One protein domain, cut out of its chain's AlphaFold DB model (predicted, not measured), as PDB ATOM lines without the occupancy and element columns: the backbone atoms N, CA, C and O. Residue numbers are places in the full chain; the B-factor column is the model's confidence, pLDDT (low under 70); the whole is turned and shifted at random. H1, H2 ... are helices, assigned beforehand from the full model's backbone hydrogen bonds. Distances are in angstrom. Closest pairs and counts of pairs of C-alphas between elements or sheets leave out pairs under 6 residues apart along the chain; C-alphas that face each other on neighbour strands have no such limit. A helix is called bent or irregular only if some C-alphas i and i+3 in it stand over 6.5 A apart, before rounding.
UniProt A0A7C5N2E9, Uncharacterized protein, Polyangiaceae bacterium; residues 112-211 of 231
ATOM      1  N   PRO A 112     -36.992 -32.026   1.840       94.06
ATOM      2  CA  PRO A 112     -35.732 -31.675   2.509       94.06
ATOM      3  C   PRO A 112     -34.706 -32.813   2.524       94.06
ATOM      4  O   PRO A 112     -33.508 -32.576   2.666       94.06
ATOM      5  N   TRP A 113     -35.155 -34.056   2.351       95.12
ATOM      6  CA  TRP A 113     -34.295 -35.234   2.287       95.12
ATOM      7  C   TRP A 113     -33.689 -35.487   0.900       95.12
ATOM      8  O   TRP A 113     -32.709 -36.225   0.789       95.12
ATOM      9  N   LYS A 114     -34.258 -34.918  -0.174       95.38
ATOM     10  CA  LYS A 114     -33.927 -35.327  -1.549       95.38
ATOM     11  C   LYS A 114     -32.535 -34.888  -1.980       95.38
ATOM     12  O   LYS A 114     -31.798 -35.711  -2.515       95.38
ATOM     13  N   LEU A 115     -32.172 -33.627  -1.746       95.69
ATOM     14  CA  LEU A 115     -30.852 -33.116  -2.114       95.69
ATOM     15  C   LEU A 115     -29.718 -33.810  -1.333       95.69
ATOM     16  O   LEU A 115     -28.795 -34.285  -1.990       95.69
ATOM     17  N   PRO A 116     -29.786 -33.974   0.005       96.38
ATOM     18  CA  PRO A 116     -28.791 -34.758   0.744       96.38
ATOM     19  C   PRO A 116     -28.633 -36.172   0.195       96.38
ATOM     20  O   PRO A 116     -27.521 -36.660   0.034       96.38
ATOM     21  N   LEU A 117     -29.737 -36.827  -0.162       96.19
ATOM     22  CA  LEU A 117     -29.669 -38.175  -0.707       96.19
ATOM     23  C   LEU A 117     -29.033 -38.215  -2.104       96.19
ATOM     24  O   LEU A 117     -28.248 -39.112  -2.385       96.19
ATOM     25  N   GLN A 118     -29.335 -37.235  -2.961       95.94
ATOM     26  CA  GLN A 118     -28.684 -37.089  -4.267       95.94
ATOM     27  C   GLN A 118     -27.182 -36.824  -4.115       95.94
ATOM     28  O   GLN A 118     -26.391 -37.436  -4.826       95.94
ATOM     29  N   LEU A 119     -26.783 -35.986  -3.150       96.31
ATOM     30  CA  LEU A 119     -25.378 -35.751  -2.814       96.31
ATOM     31  C   LEU A 119     -24.699 -37.026  -2.317       96.31
ATOM     32  O   LEU A 119     -23.625 -37.365  -2.800       96.31
ATOM     33  N   ALA A 120     -25.346 -37.779  -1.427       95.31
ATOM     34  CA  ALA A 120     -24.820 -39.043  -0.922       95.31
ATOM     35  C   ALA A 120     -24.521 -40.061  -2.034       95.31
ATOM     36  O   ALA A 120     -23.613 -40.865  -1.888       95.31
ATOM     37  N   THR A 121     -25.270 -40.023  -3.138       94.31
ATOM     38  CA  THR A 121     -25.065 -40.911  -4.296       94.31
ATOM     39  C   THR A 121     -24.137 -40.354  -5.376       94.31
ATOM     40  O   THR A 121     -23.858 -41.060  -6.339       94.31
ATOM     41  N   SER A 122     -23.714 -39.091  -5.266       95.19
ATOM     42  CA  SER A 122     -22.898 -38.411  -6.285       95.19
ATOM     43  C   SER A 122     -21.522 -37.971  -5.780       95.19
ATOM     44  O   SER A 122     -20.713 -37.525  -6.585       95.19
ATOM     45  N   LEU A 123     -21.275 -38.024  -4.468       94.69
ATOM     46  CA  LEU A 123     -20.003 -37.657  -3.847       94.69
ATOM     47  C   LEU A 123     -19.010 -38.821  -3.887       94.69
ATOM     48  O   LEU A 123     -19.345 -39.923  -3.466       94.69
ATOM     49  N   ASP A 124     -17.770 -38.530  -4.281       92.88
ATOM     50  CA  ASP A 124     -16.678 -39.513  -4.290       92.88
ATOM     51  C   ASP A 124     -16.088 -39.771  -2.888       92.88
ATOM     52  O   ASP A 124     -15.505 -40.824  -2.649       92.88
ATOM     53  N   ASP A 125     -16.227 -38.825  -1.945       93.38
ATOM     54  CA  ASP A 125     -15.799 -38.994  -0.546       93.38
ATOM     55  C   ASP A 125     -16.811 -39.871   0.222       93.38
ATOM     56  O   ASP A 125     -17.914 -39.394   0.532       93.38
ATOM     57  N   PRO A 126     -16.446 -41.107   0.627       90.81
ATOM     58  CA  PRO A 126     -17.369 -42.022   1.296       90.81
ATOM     59  C   PRO A 126     -17.842 -41.515   2.663       90.81
ATOM     60  O   PRO A 126     -18.972 -41.790   3.074       90.81
ATOM     61  N   GLN A 127     -17.006 -40.765   3.390       91.81
ATOM     62  CA  GLN A 127     -17.383 -40.227   4.696       91.81
ATOM     63  C   GLN A 127     -18.404 -39.105   4.535       91.81
ATOM     64  O   GLN A 127     -19.416 -39.084   5.242       91.81
ATOM     65  N   ARG A 128     -18.180 -38.194   3.580       93.81
ATOM     66  CA  ARG A 128     -19.129 -37.115   3.271       93.81
ATOM     67  C   ARG A 128     -20.434 -37.665   2.703       93.81
ATOM     68  O   ARG A 128     -21.501 -37.247   3.149       93.81
ATOM     69  N   ALA A 129     -20.364 -38.658   1.820       93.25
ATOM     70  CA  ALA A 129     -21.533 -39.373   1.315       93.25
ATOM     71  C   ALA A 129     -22.346 -40.026   2.450       93.25
ATOM     72  O   ALA A 129     -23.566 -39.853   2.532       93.25
ATOM     73  N   CYS A 130     -21.674 -40.708   3.385       92.56
ATOM     74  CA  CYS A 130     -22.311 -41.307   4.559       92.56
ATOM     75  C   CYS A 130     -23.006 -40.255   5.442       92.56
ATOM     76  O   CYS A 130     -24.162 -40.453   5.831       92.56
ATOM     77  N   ARG A 131     -22.357 -39.108   5.702       93.44
ATOM     78  CA  ARG A 131     -22.975 -37.983   6.429       93.44
ATOM     79  C   ARG A 131     -24.222 -37.468   5.714       93.44
ATOM     80  O   ARG A 131     -25.272 -37.355   6.341       93.44
ATOM     81  N   MET A 132     -24.151 -37.232   4.403       95.31
ATOM     82  CA  MET A 132     -25.295 -36.755   3.614       95.31
ATOM     83  C   MET A 132     -26.476 -37.732   3.639       95.31
ATOM     84  O   MET A 132     -27.632 -37.317   3.738       95.31
ATOM     85  N   ARG A 133     -26.203 -39.040   3.645       95.19
ATOM     86  CA  ARG A 133     -27.241 -40.064   3.804       95.19
ATOM     87  C   ARG A 133     -27.895 -40.027   5.188       95.19
ATOM     88  O   ARG A 133     -29.118 -40.111   5.263       95.19
ATOM     89  N   ARG A 134     -27.118 -39.858   6.267       94.81
ATOM     90  CA  ARG A 134     -27.660 -39.678   7.631       94.81
ATOM     91  C   ARG A 134     -28.514 -38.412   7.737       94.81
ATOM     92  O   ARG A 134     -29.578 -38.439   8.347       94.81
ATOM     93  N   VAL A 135     -28.086 -37.318   7.102       95.25
ATOM     94  CA  VAL A 135     -28.879 -36.082   7.008       95.25
ATOM     95  C   VAL A 135     -30.203 -36.346   6.285       95.25
ATOM     96  O   VAL A 135     -31.253 -35.951   6.786       95.25
ATOM     97  N   ALA A 136     -30.183 -37.054   5.149       96.12
ATOM     98  CA  ALA A 136     -31.402 -37.427   4.429       96.12
ATOM     99  C   ALA A 136     -32.362 -38.248   5.306       96.12
ATOM    100  O   ALA A 136     -33.561 -37.975   5.335       96.12
ATOM    101  N   GLU A 137     -31.834 -39.233   6.038       96.12
ATOM    102  CA  GLU A 137     -32.596 -40.081   6.958       96.12
ATOM    103  C   GLU A 137     -33.272 -39.261   8.064       96.12
ATOM    104  O   GLU A 137     -34.490 -39.352   8.227       96.12
ATOM    105  N   ARG A 138     -32.528 -38.381   8.751       95.81
ATOM    106  CA  ARG A 138     -33.090 -37.479   9.776       95.81
ATOM    107  C   ARG A 138     -34.153 -36.530   9.219       95.81
ATOM    108  O   ARG A 138     -35.094 -36.187   9.924       95.81
ATOM    109  N   ARG A 139     -34.041 -36.153   7.943       94.62
ATOM    110  CA  ARG A 139     -35.016 -35.313   7.223       94.62
ATOM    111  C   ARG A 139     -36.194 -36.096   6.634       94.62
ATOM    112  O   ARG A 139     -36.938 -35.564   5.811       94.62
ATOM    113  N   GLY A 140     -36.378 -37.350   7.048       96.31
ATOM    114  CA  GLY A 140     -37.543 -38.152   6.691       96.31
ATOM    115  C   GLY A 140     -37.467 -38.778   5.302       96.31
ATOM    116  O   GLY A 140     -38.505 -38.964   4.663       96.31
ATOM    117  N   ALA A 141     -36.265 -39.104   4.812       96.31
ATOM    118  CA  ALA A 141     -36.125 -39.881   3.584       96.31
ATOM    119  C   ALA A 141     -36.943 -41.184   3.677       96.31
ATOM    120  O   ALA A 141     -36.776 -41.956   4.626       96.31
ATOM    121  N   PRO A 142     -37.808 -41.482   2.692       95.56
ATOM    122  CA  PRO A 142     -38.570 -42.718   2.711       95.56
ATOM    123  C   PRO A 142     -37.639 -43.921   2.532       95.56
ATOM    124  O   PRO A 142     -36.612 -43.846   1.852       95.56
ATOM    125  N   ARG A 143     -38.032 -45.069   3.098       95.62
ATOM    126  CA  ARG A 143     -37.212 -46.296   3.115       95.62
ATOM    127  C   ARG A 143     -36.714 -46.717   1.731       95.62
ATOM    128  O   ARG A 143     -35.564 -47.126   1.609       95.62
ATOM    129  N   TRP A 144     -37.549 -46.591   0.697       94.56
ATOM    130  CA  TRP A 144     -37.160 -46.926  -0.678       94.56
ATOM    131  C   TRP A 144     -36.021 -46.035  -1.189       94.56
ATOM    132  O   TRP A 144     -35.143 -46.513  -1.897       94.56
ATOM    133  N   ALA A 145     -35.991 -44.756  -0.808       94.94
ATOM    134  CA  ALA A 145     -34.981 -43.817  -1.284       94.94
ATOM    135  C   ALA A 145     -33.633 -44.096  -0.608       94.94
ATOM    136  O   ALA A 145     -32.612 -44.200  -1.283       94.94
ATOM    137  N   LEU A 146     -33.638 -44.317   0.713       95.94
ATOM    138  CA  LEU A 146     -32.445 -44.733   1.458       95.94
ATOM    139  C   LEU A 146     -31.879 -46.061   0.940       95.94
ATOM    140  O   LEU A 146     -30.665 -46.198   0.798       95.94
ATOM    141  N   ALA A 147     -32.753 -47.025   0.635       95.38
ATOM    142  CA  ALA A 147     -32.352 -48.300   0.057       95.38
ATOM    143  C   ALA A 147     -31.717 -48.118  -1.329       95.38
ATOM    144  O   ALA A 147     -30.650 -48.667  -1.589       95.38
ATOM    145  N   TRP A 148     -32.318 -47.293  -2.190       94.38
ATOM    146  CA  TRP A 148     -31.770 -47.008  -3.513       94.38
ATOM    147  C   TRP A 148     -30.414 -46.293  -3.442       94.38
ATOM    148  O   TRP A 148     -29.496 -46.668  -4.163       94.38
ATOM    149  N   ALA A 149     -30.219 -45.356  -2.515       93.12
ATOM    150  CA  ALA A 149     -28.911 -44.720  -2.348       93.12
ATOM    151  C   ALA A 149     -27.788 -45.720  -2.023       93.12
ATOM    152  O   ALA A 149     -26.653 -45.521  -2.442       93.12
ATOM    153  N   ARG A 150     -28.102 -46.824  -1.329       92.44
ATOM    154  CA  ARG A 150     -27.150 -47.921  -1.089       92.44
ATOM    155  C   ARG A 150     -26.892 -48.770  -2.334       92.44
ATOM    156  O   ARG A 150     -25.788 -49.272  -2.489       92.44
ATOM    157  N   VAL A 151     -27.868 -48.913  -3.237       92.31
ATOM    158  CA  VAL A 151     -27.686 -49.649  -4.507       92.31
ATOM    159  C   VAL A 151     -26.607 -49.005  -5.382       92.31
ATOM    160  O   VAL A 151     -25.885 -49.718  -6.072       92.31
ATOM    161  N   GLY A 152     -26.470 -47.679  -5.320       85.81
ATOM    162  CA  GLY A 152     -25.423 -46.940  -6.027       85.81
ATOM    163  C   GLY A 152     -24.024 -47.033  -5.404       85.81
ATOM    164  O   GLY A 152     -23.102 -46.450  -5.957       85.81
ATOM    165  N   SER A 153     -23.853 -47.726  -4.269       87.69
ATOM    166  CA  SER A 153     -22.547 -47.888  -3.618       87.69
ATOM    167  C   SER A 153     -21.607 -48.757  -4.453       87.69
ATOM    168  O   SER A 153     -22.035 -49.731  -5.084       87.69
ATOM    169  N   ASP A 154     -20.312 -48.441  -4.406       86.38
ATOM    170  CA  ASP A 154     -19.255 -49.264  -4.995       86.38
ATOM    171  C   ASP A 154     -19.008 -50.553  -4.195       86.38
ATOM    172  O   ASP A 154     -18.616 -51.574  -4.774       86.38
ATOM    173  N   ASP A 155     -19.319 -50.552  -2.892       89.12
ATOM    174  CA  ASP A 155     -19.249 -51.745  -2.054       89.12
ATOM    175  C   ASP A 155     -20.341 -52.752  -2.448       89.12
ATOM    176  O   ASP A 155     -21.546 -52.503  -2.362       89.12
ATOM    177  N   ALA A 156     -19.907 -53.944  -2.864       90.00
ATOM    178  CA  ALA A 156     -20.793 -55.021  -3.274       90.00
ATOM    179  C   ALA A 156     -21.713 -55.520  -2.149       90.00
ATOM    180  O   ALA A 156     -22.830 -55.959  -2.448       90.00
ATOM    181  N   ALA A 157     -21.270 -55.472  -0.887       92.19
ATOM    182  CA  ALA A 157     -22.093 -55.867   0.253       92.19
ATOM    183  C   ALA A 157     -23.214 -54.846   0.484       92.19
ATOM    184  O   ALA A 157     -24.392 -55.212   0.453       92.19
ATOM    185  N   GLU A 158     -22.862 -53.563   0.594       91.62
ATOM    186  CA  GLU A 158     -23.826 -52.471   0.761       91.62
ATOM    187  C   GLU A 158     -24.819 -52.386  -0.406       91.62
ATOM    188  O   GLU A 158     -26.028 -52.266  -0.190       91.62
ATOM    189  N   ARG A 159     -24.342 -52.539  -1.648       92.19
ATOM    190  CA  ARG A 159     -25.194 -52.578  -2.843       92.19
ATOM    191  C   ARG A 159     -26.205 -53.718  -2.796       92.19
ATOM    192  O   ARG A 159     -27.376 -53.516  -3.125       92.19
ATOM    193  N   ARG A 160     -25.787 -54.915  -2.366       92.19
ATOM    194  CA  ARG A 160     -26.686 -56.069  -2.218       92.19
ATOM    195  C   ARG A 160     -27.737 -55.819  -1.139       92.19
ATOM    196  O   ARG A 160     -28.915 -56.073  -1.380       92.19
ATOM    197  N   GLU A 161     -27.330 -55.313   0.020       94.12
ATOM    198  CA  GLU A 161     -28.259 -54.952   1.096       94.12
ATOM    199  C   GLU A 161     -29.259 -53.883   0.648       94.12
ATOM    200  O   GLU A 161     -30.455 -54.009   0.910       94.12
ATOM    201  N   GLY A 162     -28.786 -52.866  -0.079       94.81
ATOM    202  CA  GLY A 162     -29.615 -51.828  -0.682       94.81
ATOM    203  C   GLY A 162     -30.664 -52.400  -1.626       94.81
ATOM    204  O   GLY A 162     -31.838 -52.051  -1.519       94.81
ATOM    205  N   LEU A 163     -30.278 -53.334  -2.500       93.31
ATOM    206  CA  LEU A 163     -31.201 -53.957  -3.450       93.31
ATOM    207  C   LEU A 163     -32.265 -54.802  -2.740       93.31
ATOM    208  O   LEU A 163     -33.445 -54.717  -3.080       93.31
ATOM    209  N   VAL A 164     -31.871 -55.577  -1.725       95.44
ATOM    210  CA  VAL A 164     -32.811 -56.357  -0.905       95.44
ATOM    211  C   VAL A 164     -33.773 -55.429  -0.165       95.44
ATOM    212  O   VAL A 164     -34.985 -55.624  -0.223       95.44
ATOM    213  N   ALA A 165     -33.264 -54.383   0.490       96.88
ATOM    214  CA  ALA A 165     -34.098 -53.407   1.186       96.88
ATOM    215  C   ALA A 165     -35.061 -52.687   0.228       96.88
ATOM    216  O   ALA A 165     -36.221 -52.462   0.579       96.88
ATOM    217  N   LEU A 166     -34.606 -52.370  -0.988       96.44
ATOM    218  CA  LEU A 166     -35.418 -51.730  -2.017       96.44
ATOM    219  C   LEU A 166     -36.533 -52.662  -2.493       96.44
ATOM    220  O   LEU A 166     -37.664 -52.212  -2.623       96.44
ATOM    221  N   LEU A 167     -36.254 -53.957  -2.668       96.06
ATOM    222  CA  LEU A 167     -37.260 -54.954  -3.044       96.06
ATOM    223  C   LEU A 167     -38.426 -55.008  -2.045       96.06
ATOM    224  O   LEU A 167     -39.579 -55.102  -2.460       96.06
ATOM    225  N   PHE A 168     -38.138 -54.911  -0.743       96.81
ATOM    226  CA  PHE A 168     -39.170 -54.900   0.300       96.81
ATOM    227  C   PHE A 168     -39.853 -53.541   0.478       96.81
ATOM    228  O   PHE A 168     -41.012 -53.495   0.883       96.81
ATOM    229  N   ALA A 169     -39.154 -52.436   0.215       96.25
ATOM    230  CA  ALA A 169     -39.714 -51.096   0.362       96.25
ATOM    231  C   ALA A 169     -40.561 -50.669  -0.848       96.25
ATOM    232  O   ALA A 169     -41.569 -49.987  -0.676       96.25
ATOM    233  N   ASP A 170     -40.139 -51.041  -2.057       96.19
ATOM    234  CA  ASP A 170     -40.812 -50.747  -3.321       96.19
ATOM    235  C   ASP A 170     -40.324 -51.707  -4.421       96.19
ATOM    236  O   ASP A 170     -39.358 -51.441  -5.143       96.19
ATOM    237  N   ALA A 171     -41.014 -52.839  -4.574       94.88
ATOM    238  CA  ALA A 171     -40.644 -53.862  -5.549       94.88
ATOM    239  C   ALA A 171     -40.689 -53.367  -7.007       94.88
ATOM    240  O   ALA A 171     -39.904 -53.833  -7.834       94.88
ATOM    241  N   ALA A 172     -41.589 -52.433  -7.335       95.69
ATOM    242  CA  ALA A 172     -41.692 -51.870  -8.682       95.69
ATOM    243  C   ALA A 172     -40.458 -51.019  -9.004       95.69
ATOM    244  O   ALA A 172     -39.857 -51.159 -10.071       95.69
ATOM    245  N   LEU A 173     -40.029 -50.180  -8.057       95.19
ATOM    246  CA  LEU A 173     -38.796 -49.412  -8.191       95.19
ATOM    247  C   LEU A 173     -37.560 -50.319  -8.203       95.19
ATOM    248  O   LEU A 173     -36.682 -50.100  -9.030       95.19
ATOM    249  N   ALA A 174     -37.513 -51.360  -7.364       95.00
ATOM    250  CA  ALA A 174     -36.415 -52.327  -7.345       95.00
ATOM    251  C   ALA A 174     -36.186 -52.976  -8.718       95.00
ATOM    252  O   ALA A 174     -35.052 -53.018  -9.193       95.00
ATOM    253  N   ARG A 175     -37.262 -53.421  -9.387       94.19
ATOM    254  CA  ARG A 175     -37.195 -53.966 -10.753       94.19
ATOM    255  C   ARG A 175     -36.693 -52.934 -11.761       94.19
ATOM    256  O   ARG A 175     -35.819 -53.240 -12.565       94.19
ATOM    257  N   THR A 176     -37.187 -51.699 -11.685       95.56
ATOM    258  CA  THR A 176     -36.735 -50.608 -12.563       95.56
ATOM    259  C   THR A 176     -35.258 -50.274 -12.375       95.56
ATOM    260  O   THR A 176     -34.558 -50.093 -13.368       95.56
ATOM    261  N   VAL A 177     -34.766 -50.229 -11.136       94.25
ATOM    262  CA  VAL A 177     -33.343 -50.011 -10.830       94.25
ATOM    263  C   VAL A 177     -32.500 -51.186 -11.330       94.25
ATOM    264  O   VAL A 177     -31.498 -50.973 -12.010       94.25
ATOM    265  N   ALA A 178     -32.935 -52.426 -11.087       93.06
ATOM    266  CA  ALA A 178     -32.273 -53.623 -11.602       93.06
ATOM    267  C   ALA A 178     -32.138 -53.605 -13.136       93.06
ATOM    268  O   ALA A 178     -31.059 -53.876 -13.657       93.06
ATOM    269  N   ALA A 179     -33.208 -53.232 -13.844       93.88
ATOM    270  CA  ALA A 179     -33.243 -53.182 -15.302       93.88
ATOM    271  C   ALA A 179     -32.427 -52.018 -15.889       93.88
ATOM    272  O   ALA A 179     -31.695 -52.199 -16.858       93.88
ATOM    273  N   ARG A 180     -32.563 -50.805 -15.336       93.06
ATOM    274  CA  ARG A 180     -32.023 -49.581 -15.955       93.06
ATOM    275  C   ARG A 180     -30.650 -49.170 -15.452       93.06
ATOM    276  O   ARG A 180     -29.898 -48.565 -16.206       93.06
ATOM    277  N   GLU A 181     -30.358 -49.425 -14.184       91.19
ATOM    278  CA  GLU A 181     -29.138 -48.942 -13.536       91.19
ATOM    279  C   GLU A 181     -28.114 -50.058 -13.356       91.19
ATOM    280  O   GLU A 181     -26.936 -49.853 -13.625       91.19
ATOM    281  N   LEU A 182     -28.564 -51.253 -12.962       90.25
ATOM    282  CA  LEU A 182     -27.684 -52.414 -12.798       90.25
ATOM    283  C   LEU A 182     -27.569 -53.278 -14.062       90.25
ATOM    284  O   LEU A 182     -26.725 -54.171 -14.093       90.25
ATOM    285  N   ALA A 183     -28.414 -53.032 -15.069       92.31
ATOM    286  CA  ALA A 183     -28.485 -53.803 -16.312       92.31
ATOM    287  C   ALA A 183     -28.513 -55.330 -16.079       92.31
ATOM    288  O   ALA A 183     -27.836 -56.092 -16.770       92.31
ATOM    289  N   ILE A 184     -29.276 -55.780 -15.074       89.75
ATOM    290  CA  ILE A 184     -29.423 -57.206 -14.764       89.75
ATOM    291  C   ILE A 184     -30.194 -57.882 -15.899       89.75
ATOM    292  O   ILE A 184     -31.304 -57.468 -16.237       89.75
ATOM    293  N   ASP A 185     -29.612 -58.941 -16.457       92.50
ATOM    294  CA  ASP A 185     -30.219 -59.691 -17.553       92.50
ATOM    295  C   ASP A 185     -31.593 -60.262 -17.154       92.50
ATOM    296  O   ASP A 185     -31.777 -60.786 -16.053       92.50
ATOM    297  N   GLY A 186     -32.578 -60.108 -18.042       92.31
ATOM    298  CA  GLY A 186     -33.972 -60.497 -17.809       92.31
ATOM    299  C   GLY A 186     -34.786 -59.600 -16.860       92.31
ATOM    300  O   GLY A 186     -35.961 -59.890 -16.632       92.31
ATOM    301  N   ALA A 187     -34.223 -58.522 -16.301       92.00
ATOM    302  CA  ALA A 187     -34.991 -57.576 -15.490       92.00
ATOM    303  C   ALA A 187     -35.796 -56.599 -16.368       92.00
ATOM    304  O   ALA A 187     -35.249 -55.937 -17.249       92.00
ATOM    305  N   GLU A 188     -37.091 -56.447 -16.082       92.88
ATOM    306  CA  GLU A 188     -37.974 -55.507 -16.783       92.88
ATOM    307  C   GLU A 188     -38.322 -54.298 -15.909       92.88
ATOM    308  O   GLU A 188     -38.667 -54.428 -14.731       92.88
ATOM    309  N   ALA A 189     -38.251 -53.100 -16.495       92.94
ATOM    310  CA  ALA A 189     -38.616 -51.873 -15.802       92.94
ATOM    311  C   ALA A 189     -40.134 -51.764 -15.615       92.94
ATOM    312  O   ALA A 189     -40.910 -51.947 -16.552       92.94
ATOM    313  N   ASP A 190     -40.551 -51.373 -14.415       93.69
ATOM    314  CA  ASP A 190     -41.954 -51.167 -14.093       93.69
ATOM    315  C   ASP A 190     -42.407 -49.754 -14.496       93.69
ATOM    316  O   ASP A 190     -41.817 -48.732 -14.109       93.69
ATOM    317  N   THR A 191     -43.490 -49.680 -15.272       91.75
ATOM    318  CA  THR A 191     -44.046 -48.418 -15.772       91.75
ATOM    319  C   THR A 191     -44.494 -47.505 -14.627       91.75
ATOM    320  O   THR A 191     -44.273 -46.295 -14.695       91.75
ATOM    321  N   ALA A 192     -45.024 -48.068 -13.533       89.94
ATOM    322  CA  ALA A 192     -45.496 -47.309 -12.372       89.94
ATOM    323  C   ALA A 192     -44.353 -46.665 -11.564       89.94
ATOM    324  O   ALA A 192     -44.555 -45.680 -10.850       89.94
ATOM    325  N   ALA A 193     -43.130 -47.192 -11.677       92.06
ATOM    326  CA  ALA A 193     -41.950 -46.644 -11.009       92.06
ATOM    327  C   ALA A 193     -41.081 -45.759 -11.918       92.06
ATOM    328  O   ALA A 193     -40.236 -45.016 -11.417       92.06
ATOM    329  N   THR A 194     -41.302 -45.782 -13.236       90.12
ATOM    330  CA  THR A 194     -40.445 -45.107 -14.228       90.12
ATOM    331  C   THR A 194     -40.341 -43.595 -13.997       90.12
ATOM    332  O   THR A 194     -39.247 -43.039 -14.068       90.12
ATOM    333  N   GLN A 195     -41.448 -42.920 -13.666       89.06
ATOM    334  CA  GLN A 195     -41.426 -41.473 -13.419       89.06
ATOM    335  C   GLN A 195     -40.615 -41.116 -12.166       89.06
ATOM    336  O   GLN A 195     -39.791 -40.202 -12.203       89.06
ATOM    337  N   ARG A 196     -40.817 -41.851 -11.063       87.00
ATOM    338  CA  ARG A 196     -40.075 -41.646  -9.806       87.00
ATOM    339  C   ARG A 196     -38.588 -41.928  -9.998       87.00
ATOM    340  O   ARG A 196     -37.761 -41.142  -9.540       87.00
ATOM    341  N   PHE A 197     -38.271 -42.991 -10.739       91.69
ATOM    342  CA  PHE A 197     -36.907 -43.316 -11.130       91.69
ATOM    343  C   PHE A 197     -36.255 -42.145 -11.884       91.69
ATOM    344  O   PHE A 197     -35.245 -41.600 -11.445       91.69
ATOM    345  N   ALA A 198     -36.886 -41.684 -12.968       91.06
ATOM    346  CA  ALA A 198     -36.349 -40.608 -13.798       91.06
ATOM    347  C   ALA A 198     -36.137 -39.303 -13.011       91.06
ATOM    348  O   ALA A 198     -35.103 -38.658 -13.153       91.06
ATOM    349  N   GLN A 199     -37.077 -38.927 -12.136       89.00
ATOM    350  CA  GLN A 199     -36.973 -37.701 -11.334       89.00
ATOM    351  C   GLN A 199     -35.838 -37.719 -10.306       89.00
ATOM    352  O   GLN A 199     -35.333 -36.653  -9.937       89.00
ATOM    353  N   PHE A 200     -35.499 -38.889  -9.766       89.31
ATOM    354  CA  PHE A 200     -34.395 -39.016  -8.822       89.31
ATOM    355  C   PHE A 200     -33.053 -39.035  -9.561       89.31
ATOM    356  O   PHE A 200     -32.194 -38.211  -9.244       89.31
ATOM    357  N   VAL A 201     -32.936 -39.890 -10.589       92.31
ATOM    358  CA  VAL A 201     -31.736 -40.038 -11.431       92.31
ATOM    359  C   VAL A 201     -31.358 -38.722 -12.088       92.31
ATOM    360  O   VAL A 201     -30.219 -38.298 -11.956       92.31
ATOM    361  N   HIS A 202     -32.310 -38.015 -12.702       92.44
ATOM    362  CA  HIS A 202     -32.023 -36.741 -13.359       92.44
ATOM    363  C   HIS A 202     -31.385 -35.733 -12.395       92.44
ATOM    364  O   HIS A 202     -30.350 -35.155 -12.701       92.44
ATOM    365  N   GLY A 203     -31.940 -35.563 -11.190       92.81
ATOM    366  CA  GLY A 203     -31.353 -34.628 -10.228       92.81
ATOM    367  C   GLY A 203     -29.988 -35.082  -9.699       92.81
ATOM    368  O   GLY A 203     -29.098 -34.249  -9.558       92.81
ATOM    369  N   ARG A 204     -29.794 -36.387  -9.465       94.25
ATOM    370  CA  ARG A 204     -28.487 -36.958  -9.100       94.25
ATOM    371  C   ARG A 204     -27.441 -36.687 -10.181       94.25
ATOM    372  O   ARG A 204     -26.337 -36.242  -9.869       94.25
ATOM    373  N   ASP A 205     -27.798 -36.929 -11.437       94.69
ATOM    374  CA  ASP A 205     -26.902 -36.793 -12.579       94.69
ATOM    375  C   ASP A 205     -26.570 -35.319 -12.846       94.69
ATOM    376  O   ASP A 205     -25.414 -35.001 -13.113       94.69
ATOM    377  N   CYS A 206     -27.532 -34.403 -12.671       95.44
ATOM    378  CA  CYS A 206     -27.276 -32.962 -12.688       95.44
ATOM    379  C   CYS A 206     -26.299 -32.538 -11.584       95.44
ATOM    380  O   CYS A 206     -25.364 -31.795 -11.867       95.44
ATOM    381  N   VAL A 207     -26.476 -33.023 -10.347       96.19
ATOM    382  CA  VAL A 207     -25.545 -32.751  -9.234       96.19
ATOM    383  C   VAL A 207     -24.150 -33.292  -9.546       96.19
ATOM    384  O   VAL A 207     -23.164 -32.586  -9.356       96.19
ATOM    385  N   ARG A 208     -24.053 -34.520 -10.068       95.06
ATOM    386  CA  ARG A 208     -22.772 -35.138 -10.430       95.06
ATOM    387  C   ARG A 208     -22.065 -34.349 -11.532       95.06
ATOM    388  O   ARG A 208     -20.894 -34.024 -11.378       95.06
ATOM    389  N   ARG A 209     -22.779 -34.006 -12.608       95.62
ATOM    390  CA  ARG A 209     -22.238 -33.251 -13.749       95.62
ATOM    391  C   ARG A 209     -21.823 -31.830 -13.359       95.62
ATOM    392  O   ARG A 209     -20.786 -31.356 -13.804       95.62
ATOM    393  N   PHE A 210     -22.590 -31.174 -12.488       96.06
ATOM    394  CA  PHE A 210     -22.222 -29.864 -11.948       96.06
ATOM    395  C   PHE A 210     -21.034 -29.928 -10.973       96.06
ATOM    396  O   PHE A 210     -20.349 -28.942 -10.766       96.06
ATOM    397  N   GLY A 211     -20.751 -31.071 -10.358       96.19
ATOM    398  CA  GLY A 211     -19.719 -31.189  -9.329       96.19
ATOM    399  C   GLY A 211     -20.348 -31.301  -7.949       96.19
ATOM    400  O   GLY A 211     -20.634 -30.311  -7.275       96.19
TER     401      GLY A 211
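What this domain is: This is residues 112 to 211 of the 231 residues of an uncharacterized protein of Polyangiaceae bacterium (UniProt A0A7C5N2E9). Helices H1 to H5 run back and forth in an arc, H3 innermost, and the long H6 bridges it from H5 to H1. The printed part has 100 residues with six named helices, H1 to H6 in order along the chain, which hold 73 of them, and no named strand; the class is all helix. The whole is compact, with a radius of gyration of the C-alphas of 12.6 A and spans of 35 by 26 by 23 A.

Where its parts are: H1 is residues 114 to 120, from C-alpha 114 at (-33.927, -35.327, -1.549); H2 126 to 138, 18.4 A; H3 143 to 151; H4 156 to 169, 19.7 A; H5 171 to 180; H6 191 to 210, 28.9 A, to C-alpha 210 at (-22.222, -29.864, -11.948). H6 is irregular, C-alphas 192 and 195 being 7.2 A apart.

How they stand to each other: H1 touches H3, closest C-alphas Leu 117 and Ala 149, 6.8 A. Hairpin H3 and H4 touch at Val 151 and Arg 159, C-alphas 4.2 A apart. H6 touches H1 with residues 200 to 207 alone, at a steep tilt of 59 degrees, closest C-alphas Gln 118 and Arg 204, 4.8 A. Every O i to N i+4 pair is within hydrogen-bond range in H1 to H5, and 13 of 16 in H6.

The domain as a whole: The printed part has no cut and no long link; no printed residue is under 70.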